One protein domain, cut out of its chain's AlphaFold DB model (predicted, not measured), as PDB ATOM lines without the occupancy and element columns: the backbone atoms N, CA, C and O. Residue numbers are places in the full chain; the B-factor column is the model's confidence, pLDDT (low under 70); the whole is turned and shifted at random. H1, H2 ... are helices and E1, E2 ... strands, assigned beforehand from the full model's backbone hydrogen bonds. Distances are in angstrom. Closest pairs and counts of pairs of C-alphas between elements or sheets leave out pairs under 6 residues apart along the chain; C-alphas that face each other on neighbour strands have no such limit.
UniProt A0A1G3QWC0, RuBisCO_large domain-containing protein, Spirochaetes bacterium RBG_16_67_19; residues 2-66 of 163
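What this domain is: This is residues 2 to 66 of the 163 residues of the protein "RuBisCO_large domain-containing protein" of Spirochaetes bacterium RBG_16_67_19 (UniProt A0A1G3QWC0). Two helices side by side, H1 and H2, pack on a two-strand parallel ribbon, E1 and E2; H2 covers both strands, H1 mainly E1. The 65 printed residues, under half of them in named elements, run H1, E1, H2, E2, class mixed. The whole is compact, radius of gyration of the C-alphas 11.3 A, with an elongated outline of 35 by 22 by 17 A.

Where its parts are: H1, residues 10 to 19, begins at C-alpha 10 (126.177, 185.856, 126.992) and spans 14.1 A. E1 is residues 24 to 28, H2 residues 39 to 50, 17.1 A. E2, residues 60 to 64, ends at C-alpha 64 (127.535, 195.148, 135.353).

How they stand to each other: H1 and H2 touch, closest C-alphas Pro 11 and Cys 45, 4.5 A, at a shallow tilt of 10 degrees, the same way. The closest C-alphas of H1 and E1 are Thr 14 and Thr 25, 7.0 A; of H2 and E2, Gln 46 and Pro 61, 5.8 A. H1 and E2 are only just apart, 8.2 A. E1 and E2 are parallel at 30 degrees, with N 27 and O 62 within hydrogen-bond range, 2.9 A. E1, H2, E2 form a strand-helix-strand unit, parallel neighbour strands with a helix between, its crossover right-handed. Every O i to N i+4 pair is within range in H1, 7 of 8 in H2.

The domain as a whole: The C-alphas farthest apart, Ser 33 and His 55, are 35.8 A apart. The printed part has no cut, no link between named elements is long, and no printed residue is under 70 in pLDDT.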
ATOM      1  N   ILE A   2     133.747 189.989 126.146       82.38
ATOM      2  CA  ILE A   2     133.336 191.115 125.275       82.38
ATOM      3  C   ILE A   2     133.745 190.946 123.795       82.38
ATOM      4  O   ILE A   2     132.919 191.101 122.903       82.38
ATOM      5  N   ALA A   3     134.990 190.554 123.515       85.88
ATOM      6  CA  ALA A   3     135.462 190.360 122.137       85.88
ATOM      7  C   ALA A   3     134.696 189.270 121.353       85.88
ATOM      8  O   ALA A   3     134.700 189.275 120.127       85.88
ATOM      9  N   ALA A   4     134.024 188.351 122.052       85.69
ATOM     10  CA  ALA A   4     133.286 187.236 121.463       85.69
ATOM     11  C   ALA A   4     131.777 187.509 121.321       85.69
ATOM     12  O   ALA A   4     131.031 186.619 120.930       85.69
ATOM     13  N   MET A   5     131.303 188.728 121.602       80.69
ATOM     14  CA  MET A   5     129.870 189.059 121.553       80.69
ATOM     15  C   MET A   5     129.213 188.832 120.188       80.69
ATOM     16  O   MET A   5     128.021 188.559 120.120       80.69
ATOM     17  N   LYS A   6     129.976 188.944 119.095       85.50
ATOM     18  CA  LYS A   6     129.461 188.703 117.737       85.50
ATOM     19  C   LYS A   6     129.309 187.214 117.404       85.50
ATOM     20  O   LYS A   6     128.720 186.895 116.379       85.50
ATOM     21  N   THR A   7     129.867 186.320 118.222       93.25
ATOM     22  CA  THR A   7     129.975 184.885 117.916       93.25
ATOM     23  C   THR A   7     129.344 183.988 118.976       93.25
ATOM     24  O   THR A   7     128.861 182.910 118.639       93.25
ATOM     25  N   ILE A   8     129.322 184.405 120.244       93.62
ATOM     26  CA  ILE A   8     128.771 183.634 121.362       93.62
ATOM     27  C   ILE A   8     127.915 184.564 122.223       93.62
ATOM     28  O   ILE A   8     128.393 185.591 122.705       93.62
ATOM     29  N   SER A   9     126.657 184.179 122.447       93.81
ATOM     30  CA  SER A   9     125.746 184.931 123.314       93.81
ATOM     31  C   SER A   9     126.141 184.810 124.786       93.81
ATOM     32  O   SER A   9     126.704 183.806 125.239       93.81
ATOM     33  N   TRP A  10     125.813 185.827 125.576       94.44
ATOM     34  CA  TRP A  10     126.177 185.856 126.992       94.44
ATOM     35  C   TRP A  10     125.571 184.718 127.824       94.44
ATOM     36  O   TRP A  10     126.298 184.164 128.652       94.44
ATOM     37  N   PRO A  11     124.320 184.271 127.598       95.94
ATOM     38  CA  PRO A  11     123.771 183.120 128.312       95.94
ATOM     39  C   PRO A  11     124.549 181.826 128.044       95.94
ATOM     40  O   PRO A  11     124.661 180.983 128.934       95.94
ATOM     41  N   VAL A  12     125.124 181.661 126.845       96.31
ATOM     42  CA  VAL A  12     125.995 180.514 126.542       96.31
ATOM     43  C   VAL A  12     127.287 180.611 127.345       96.31
ATOM     44  O   VAL A  12     127.667 179.632 127.986       96.31
ATOM     45  N   PHE A  13     127.915 181.789 127.405       95.50
ATOM     46  CA  PHE A  13     129.079 181.993 128.269       95.50
ATOM     47  C   PHE A  13     128.773 181.703 129.736       95.50
ATOM     48  O   PHE A  13     129.521 180.962 130.366       95.50
ATOM     49  N   THR A  14     127.667 182.223 130.273       96.06
ATOM     50  CA  THR A  14     127.247 181.954 131.654       96.06
ATOM     51  C   THR A  14     127.103 180.453 131.901       96.06
ATOM     52  O   THR A  14     127.581 179.954 132.917       96.06
ATOM     53  N   LYS A  15     126.505 179.710 130.958       97.50
ATOM     54  CA  LYS A  15     126.341 178.255 131.076       97.50
ATOM     55  C   LYS A  15     127.680 177.524 131.088       97.50
ATOM     56  O   LYS A  15     127.870 176.644 131.920       97.50
ATOM     57  N   LEU A  16     128.596 177.884 130.188       97.06
ATOM     58  CA  LEU A  16     129.926 177.277 130.116       97.06
ATOM     59  C   LEU A  16     130.749 177.585 131.372       97.06
ATOM     60  O   LEU A  16     131.347 176.683 131.941       97.06
ATOM     61  N   ILE A  17     130.723 178.829 131.853       96.50
ATOM     62  CA  ILE A  17     131.416 179.247 133.080       96.50
ATOM     63  C   ILE A  17     130.881 178.485 134.298       96.50
ATOM     64  O   ILE A  17     131.665 177.963 135.090       96.50
ATOM     65  N   ARG A  18     129.553 178.364 134.413       97.69
ATOM     66  CA  ARG A  18     128.895 177.560 135.450       97.69
ATOM     67  C   ARG A  18     129.301 176.089 135.368       97.69
ATOM     68  O   ARG A  18     129.611 175.487 136.390       97.69
ATOM     69  N   LEU A  19     129.322 175.515 134.164       98.06
ATOM     70  CA  LEU A  19     129.731 174.126 133.941       98.06
ATOM     71  C   LEU A  19     131.194 173.884 134.340       98.06
ATOM     72  O   LEU A  19     131.505 172.836 134.894       98.06
ATOM     73  N   CYS A  20     132.073 174.863 134.114       97.88
ATOM     74  CA  CYS A  20     133.475 174.815 134.531       97.88
ATOM     75  C   CYS A  20     133.685 175.013 136.046       97.88
ATOM     76  O   CYS A  20     134.829 174.996 136.495       97.88
ATOM     77  N   GLY A  21     132.617 175.194 136.832       97.44
ATOM     78  CA  GLY A  21     132.676 175.219 138.296       97.44
ATOM     79  C   GLY A  21     132.910 176.593 138.926       97.44
ATOM     80  O   GLY A  21     133.346 176.652 140.069       97.44
ATOM     81  N   ALA A  22     132.646 177.694 138.219       97.56
ATOM     82  CA  ALA A  22     132.716 179.023 138.829       97.56
ATOM     83  C   ALA A  22     131.567 179.252 139.823       97.56
ATOM     84  O   ALA A  22     130.429 178.930 139.509       97.56
ATOM     85  N   ASP A  23     131.827 179.898 140.960       98.00
ATOM     86  CA  ASP A  23     130.780 180.255 141.935       98.00
ATOM     87  C   ASP A  23     130.033 181.554 141.588       98.00
ATOM     88  O   ASP A  23     128.923 181.798 142.061       98.00
ATOM     89  N   GLN A  24     130.643 182.410 140.765       96.94
ATOM     90  CA  GLN A  24     130.100 183.701 140.346       96.94
ATOM     91  C   GLN A  24     130.584 184.075 138.946       96.94
ATOM     92  O   GLN A  24     131.650 183.639 138.505       96.94
ATOM     93  N   THR A  25     129.826 184.906 138.232       95.25
ATOM     94  CA  THR A  25     130.246 185.388 136.912       95.25
ATOM     95  C   THR A  25     129.727 186.783 136.613       95.25
ATOM     96  O   THR A  25     128.570 187.104 136.876       95.25
ATOM     97  N   LEU A  26     130.597 187.621 136.049       93.62
ATOM     98  CA  LEU A  26     130.220 188.966 135.643       93.62
ATOM     99  C   LEU A  26     129.349 188.889 134.388       93.62
ATOM    100  O   LEU A  26     129.794 188.432 133.334       93.62
ATOM    101  N   THR A  27     128.103 189.333 134.515       93.19
ATOM    102  CA  THR A  27     127.104 189.310 133.446       93.19
ATOM    103  C   THR A  27     126.781 190.734 133.013       93.19
ATOM    104  O   THR A  27     126.760 191.641 133.843       93.19
ATOM    105  N   PRO A  28     126.507 190.979 131.730       91.75
ATOM    106  CA  PRO A  28     126.159 192.312 131.268       91.75
ATOM    107  C   PRO A  28     124.723 192.675 131.676       91.75
ATOM    108  O   PRO A  28     123.851 191.812 131.804       91.75
ATOM    109  N   THR A  29     124.461 193.969 131.838       91.06
ATOM    110  CA  THR A  29     123.104 194.498 132.008       91.06
ATOM    111  C   THR A  29     122.829 195.674 131.079       91.06
ATOM    112  O   THR A  29     123.718 196.471 130.769       91.06
ATOM    113  N   TYR A  30     121.575 195.766 130.630       91.12
ATOM    114  CA  TYR A  30     121.078 196.863 129.803       91.12
ATOM    115  C   TYR A  30     121.023 198.191 130.575       91.12
ATOM    116  O   TYR A  30     121.237 199.246 129.993       91.12
ATOM    117  N   TRP A  31     120.811 198.152 131.894       89.44
ATOM    118  CA  TRP A  31     120.683 199.350 132.744       89.44
ATOM    119  C   TRP A  31     122.009 200.008 133.118       89.44
ATOM    120  O   TRP A  31     122.056 200.931 133.929       89.44
ATOM    121  N   SER A  32     123.097 199.488 132.574       82.81
ATOM    122  CA  SER A  32     124.446 199.937 132.856       82.81
ATOM    123  C   SER A  32     124.812 201.147 131.986       82.81
ATOM    124  O   SER A  32     124.179 201.393 130.958       82.81
ATOM    125  N   SER A  33     125.855 201.899 132.352       79.50
ATOM    126  CA  SER A  33     126.332 203.008 131.508       79.50
ATOM    127  C   SER A  33     126.980 202.534 130.200       79.50
ATOM    128  O   SER A  33     127.247 203.344 129.313       79.50
ATOM    129  N   ILE A  34     127.227 201.227 130.071       82.50
ATOM    130  CA  ILE A  34     127.784 200.575 128.886       82.50
ATOM    131  C   ILE A  34     126.835 199.426 128.501       82.50
ATOM    132  O   ILE A  34     127.121 198.264 128.795       82.50
ATOM    133  N   PRO A  35     125.668 199.707 127.896       82.19
ATOM    134  CA  PRO A  35     124.697 198.671 127.560       82.19
ATOM    135  C   PRO A  35     125.255 197.768 126.452       82.19
ATOM    136  O   PRO A  35     125.274 198.126 125.277       82.19
ATOM    137  N   MET A  36     125.745 196.588 126.838       83.88
ATOM    138  CA  MET A  36     126.369 195.633 125.913       83.88
ATOM    139  C   MET A  36     125.375 194.633 125.320       83.88
ATOM    140  O   MET A  36     125.675 193.980 124.328       83.88
ATOM    141  N   VAL A  37     124.219 194.467 125.952       90.25
ATOM    142  CA  VAL A  37     123.240 193.432 125.615       90.25
ATOM    143  C   VAL A  37     121.838 193.998 125.643       90.25
ATOM    144  O   VAL A  37     121.585 195.015 126.290       90.25
ATOM    145  N   SER A  38     120.909 193.309 124.985       91.56
ATOM    146  CA  SER A  38     119.491 193.573 125.198       91.56
ATOM    147  C   SER A  38     119.091 193.219 126.632       91.56
ATOM    148  O   SER A  38     119.728 192.392 127.295       91.56
ATOM    149  N   LEU A  39     117.994 193.812 127.101       90.31
ATOM    150  CA  LEU A  39     117.418 193.477 128.401       90.31
ATOM    151  C   LEU A  39     117.165 191.965 128.539       90.31
ATOM    152  O   LEU A  39     117.529 191.354 129.540       90.31
ATOM    153  N   GLU A  40     116.596 191.350 127.500       93.25
ATOM    154  CA  GLU A  40     116.301 189.918 127.481       93.25
ATOM    155  C   GLU A  40     117.554 189.055 127.613       93.25
ATOM    156  O   GLU A  40     117.545 188.063 128.337       93.25
ATOM    157  N   GLU A  41     118.632 189.408 126.913       93.81
ATOM    158  CA  GLU A  41     119.872 188.641 126.976       93.81
ATOM    159  C   GLU A  41     120.527 188.759 128.360       93.81
ATOM    160  O   GLU A  41     120.942 187.741 128.919       93.81
ATOM    161  N   GLY A  42     120.526 189.955 128.957       94.25
ATOM    162  CA  GLY A  42     120.994 190.169 130.327       94.25
ATOM    163  C   GLY A  42     120.209 189.350 131.359       94.25
ATOM    164  O   GLY A  42     120.809 188.657 132.180       94.25
ATOM    165  N   ILE A  43     118.873 189.356 131.288       94.94
ATOM    166  CA  ILE A  43     118.013 188.562 132.186       94.94
ATOM    167  C   ILE A  43     118.210 187.054 131.955       94.94
ATOM    168  O   ILE A  43     118.236 186.268 132.901       94.94
ATOM    169  N   ARG A  44     118.410 186.609 130.708       96.62
ATOM    170  CA  ARG A  44     118.686 185.189 130.425       96.62
ATOM    171  C   ARG A  44     119.973 184.706 131.090       96.62
ATOM    172  O   ARG A  44     120.012 183.549 131.502       96.62
ATOM    173  N   CYS A  45     120.993 185.550 131.249       96.06
ATOM    174  CA  CYS A  45     122.175 185.190 132.035       96.06
ATOM    175  C   CYS A  45     121.823 184.890 133.497       96.06
ATOM    176  O   CYS A  45     122.290 183.886 134.032       96.06
ATOM    177  N   GLN A  46     120.950 185.690 134.115       96.75
ATOM    178  CA  GLN A  46     120.464 185.429 135.472       96.75
ATOM    179  C   GLN A  46     119.773 184.066 135.560       96.75
ATOM    180  O   GLN A  46     120.124 183.234 136.398       96.75
ATOM    181  N   HIS A  47     118.847 183.795 134.637       96.88
ATOM    182  CA  HIS A  47     118.146 182.514 134.584       96.88
ATOM    183  C   HIS A  47     119.104 181.340 134.379       96.88
ATOM    184  O   HIS A  47     118.971 180.322 135.048       96.88
ATOM    185  N   VAL A  48     120.096 181.462 133.496       97.12
ATOM    186  CA  VAL A  48     121.096 180.404 133.289       97.12
ATOM    187  C   VAL A  48     121.945 180.173 134.540       97.12
ATOM    188  O   VAL A  48     122.288 179.027 134.833       97.12
ATOM    189  N   GLY A  49     122.281 181.227 135.286       96.94
ATOM    190  CA  GLY A  49     123.033 181.111 136.534       96.94
ATOM    191  C   GLY A  49     122.252 180.419 137.653       96.94
ATOM    192  O   GLY A  49     122.849 179.684 138.434       96.94
ATOM    193  N   GLN A  50     120.928 180.596 137.684       97.44
ATOM    194  CA  GLN A  50     120.072 180.182 138.802       97.44
ATOM    195  C   GLN A  50     119.214 178.933 138.538       97.44
ATOM    196  O   GLN A  50     118.877 178.209 139.471       97.44
ATOM    197  N   ALA A  51     118.868 178.634 137.284       96.69
ATOM    198  CA  ALA A  51     117.976 177.522 136.956       96.69
ATOM    199  C   ALA A  51     118.558 176.154 137.372       96.69
ATOM    200  O   ALA A  51     119.785 175.977 137.363       96.69
ATOM    201  N   PRO A  52     117.711 175.151 137.675       97.31
ATOM    202  CA  PRO A  52     118.160 173.777 137.872       97.31
ATOM    203  C   PRO A  52     119.001 173.285 136.689       97.31
ATOM    204  O   PRO A  52     118.614 173.451 135.531       97.31
ATOM    205  N   PHE A  53     120.160 172.684 136.971       97.19
ATOM    206  CA  PHE A  53     121.064 172.187 135.935       97.19
ATOM    207  C   PHE A  53     121.753 170.890 136.373       97.19
ATOM    208  O   PHE A  53     122.934 170.871 136.714       97.19
ATOM    209  N   TYR A  54     120.997 169.789 136.370       96.75
ATOM    210  CA  TYR A  54     121.446 168.490 136.886       96.75
ATOM    211  C   TYR A  54     122.044 168.627 138.299       96.75
ATOM    212  O   TYR A  54     121.415 169.205 139.182       96.75
ATOM    213  N   HIS A  55     123.258 168.118 138.507       97.31
ATOM    214  CA  HIS A  55     124.001 168.206 139.761       97.31
ATOM    215  C   HIS A  55     124.814 169.510 139.897       97.31
ATOM    216  O   HIS A  55     125.469 169.715 140.918       97.31
ATOM    217  N   ILE A  56     124.804 170.387 138.885       98.38
ATOM    218  CA  ILE A  56     125.577 171.631 138.886       98.38
ATOM    219  C   ILE A  56     124.842 172.693 139.705       98.38
ATOM    220  O   ILE A  56     123.720 173.106 139.385       98.38
ATOM    221  N   LYS A  57     125.506 173.175 140.756       98.38
ATOM    222  CA  LYS A  57     124.971 174.191 141.670       98.38
ATOM    223  C   LYS A  57     124.710 175.527 140.951       98.38
ATOM    224  O   LYS A  57     125.347 175.793 139.927       98.38
ATOM    225  N   PRO A  58     123.762 176.352 141.434       98.19
ATOM    226  CA  PRO A  58     123.610 177.737 140.993       98.19
ATOM    227  C   PRO A  58     124.884 178.554 141.214       98.19
ATOM    228  O   PRO A  58     125.700 178.214 142.070       98.19
ATOM    229  N   ILE A  59     125.024 179.642 140.460       98.00
ATOM    230  CA  ILE A  59     126.152 180.577 140.559       98.00
ATOM    231  C   ILE A  59     125.624 181.995 140.696       98.00
ATOM    232  O   ILE A  59     124.564 182.292 140.152       98.00
ATOM    233  N   TRP A  60     126.371 182.881 141.347       97.50
ATOM    234  CA  TRP A  60     125.997 184.282 141.531       97.50
ATOM    235  C   TRP A  60     126.271 185.107 140.268       97.50
ATOM    236  O   TRP A  60     127.435 185.386 139.955       97.50
ATOM    237  N   PRO A  61     125.244 185.528 139.515       96.19
ATOM    238  CA  PRO A  61     125.445 186.385 138.362       96.19
ATOM    239  C   PRO A  61     125.652 187.814 138.862       96.19
ATOM    240  O   PRO A  61     125.103 188.217 139.892       96.19
ATOM    241  N   MET A  62     126.480 188.573 138.152       95.62
ATOM    242  CA  MET A  62     126.847 189.921 138.571       95.62
ATOM    243  C   MET A  62     126.540 190.940 137.474       95.62
ATOM    244  O   MET A  62     127.420 191.206 136.650       95.62
ATOM    245  N   PRO A  63     125.310 191.488 137.408       93.38
ATOM    246  CA  PRO A  63     124.934 192.473 136.396       93.38
ATOM    247  C   PRO A  63     125.782 193.755 136.509       93.38
ATOM    248  O   PRO A  63     125.711 194.488 137.493       93.38
ATOM    249  N   ALA A  64     126.592 194.024 135.482       88.81
ATOM    250  CA  ALA A  64     127.535 195.148 135.353       88.81
ATOM    251  C   ALA A  64     127.516 195.722 133.907       88.81
ATOM    252  O   ALA A  64     126.866 195.152 133.034       88.81
ATOM    253  N   ALA A  65     128.148 196.851 133.552       85.44
ATOM    254  CA  ALA A  65     129.222 197.635 134.176       85.44
ATOM    255  C   ALA A  65     128.877 199.135 134.283       85.44
ATOM    256  O   ALA A  65     128.062 199.653 133.535       85.44
ATOM    257  N   GLY A  66     129.514 199.868 135.198       88.56
ATOM    258  CA  GLY A  66     129.161 201.281 135.425       88.56
ATOM    259  C   GLY A  66     127.870 201.442 136.230       88.56
ATOM    260  O   GLY A  66     127.040 202.307 135.970       88.56
TER     261      GLY A  66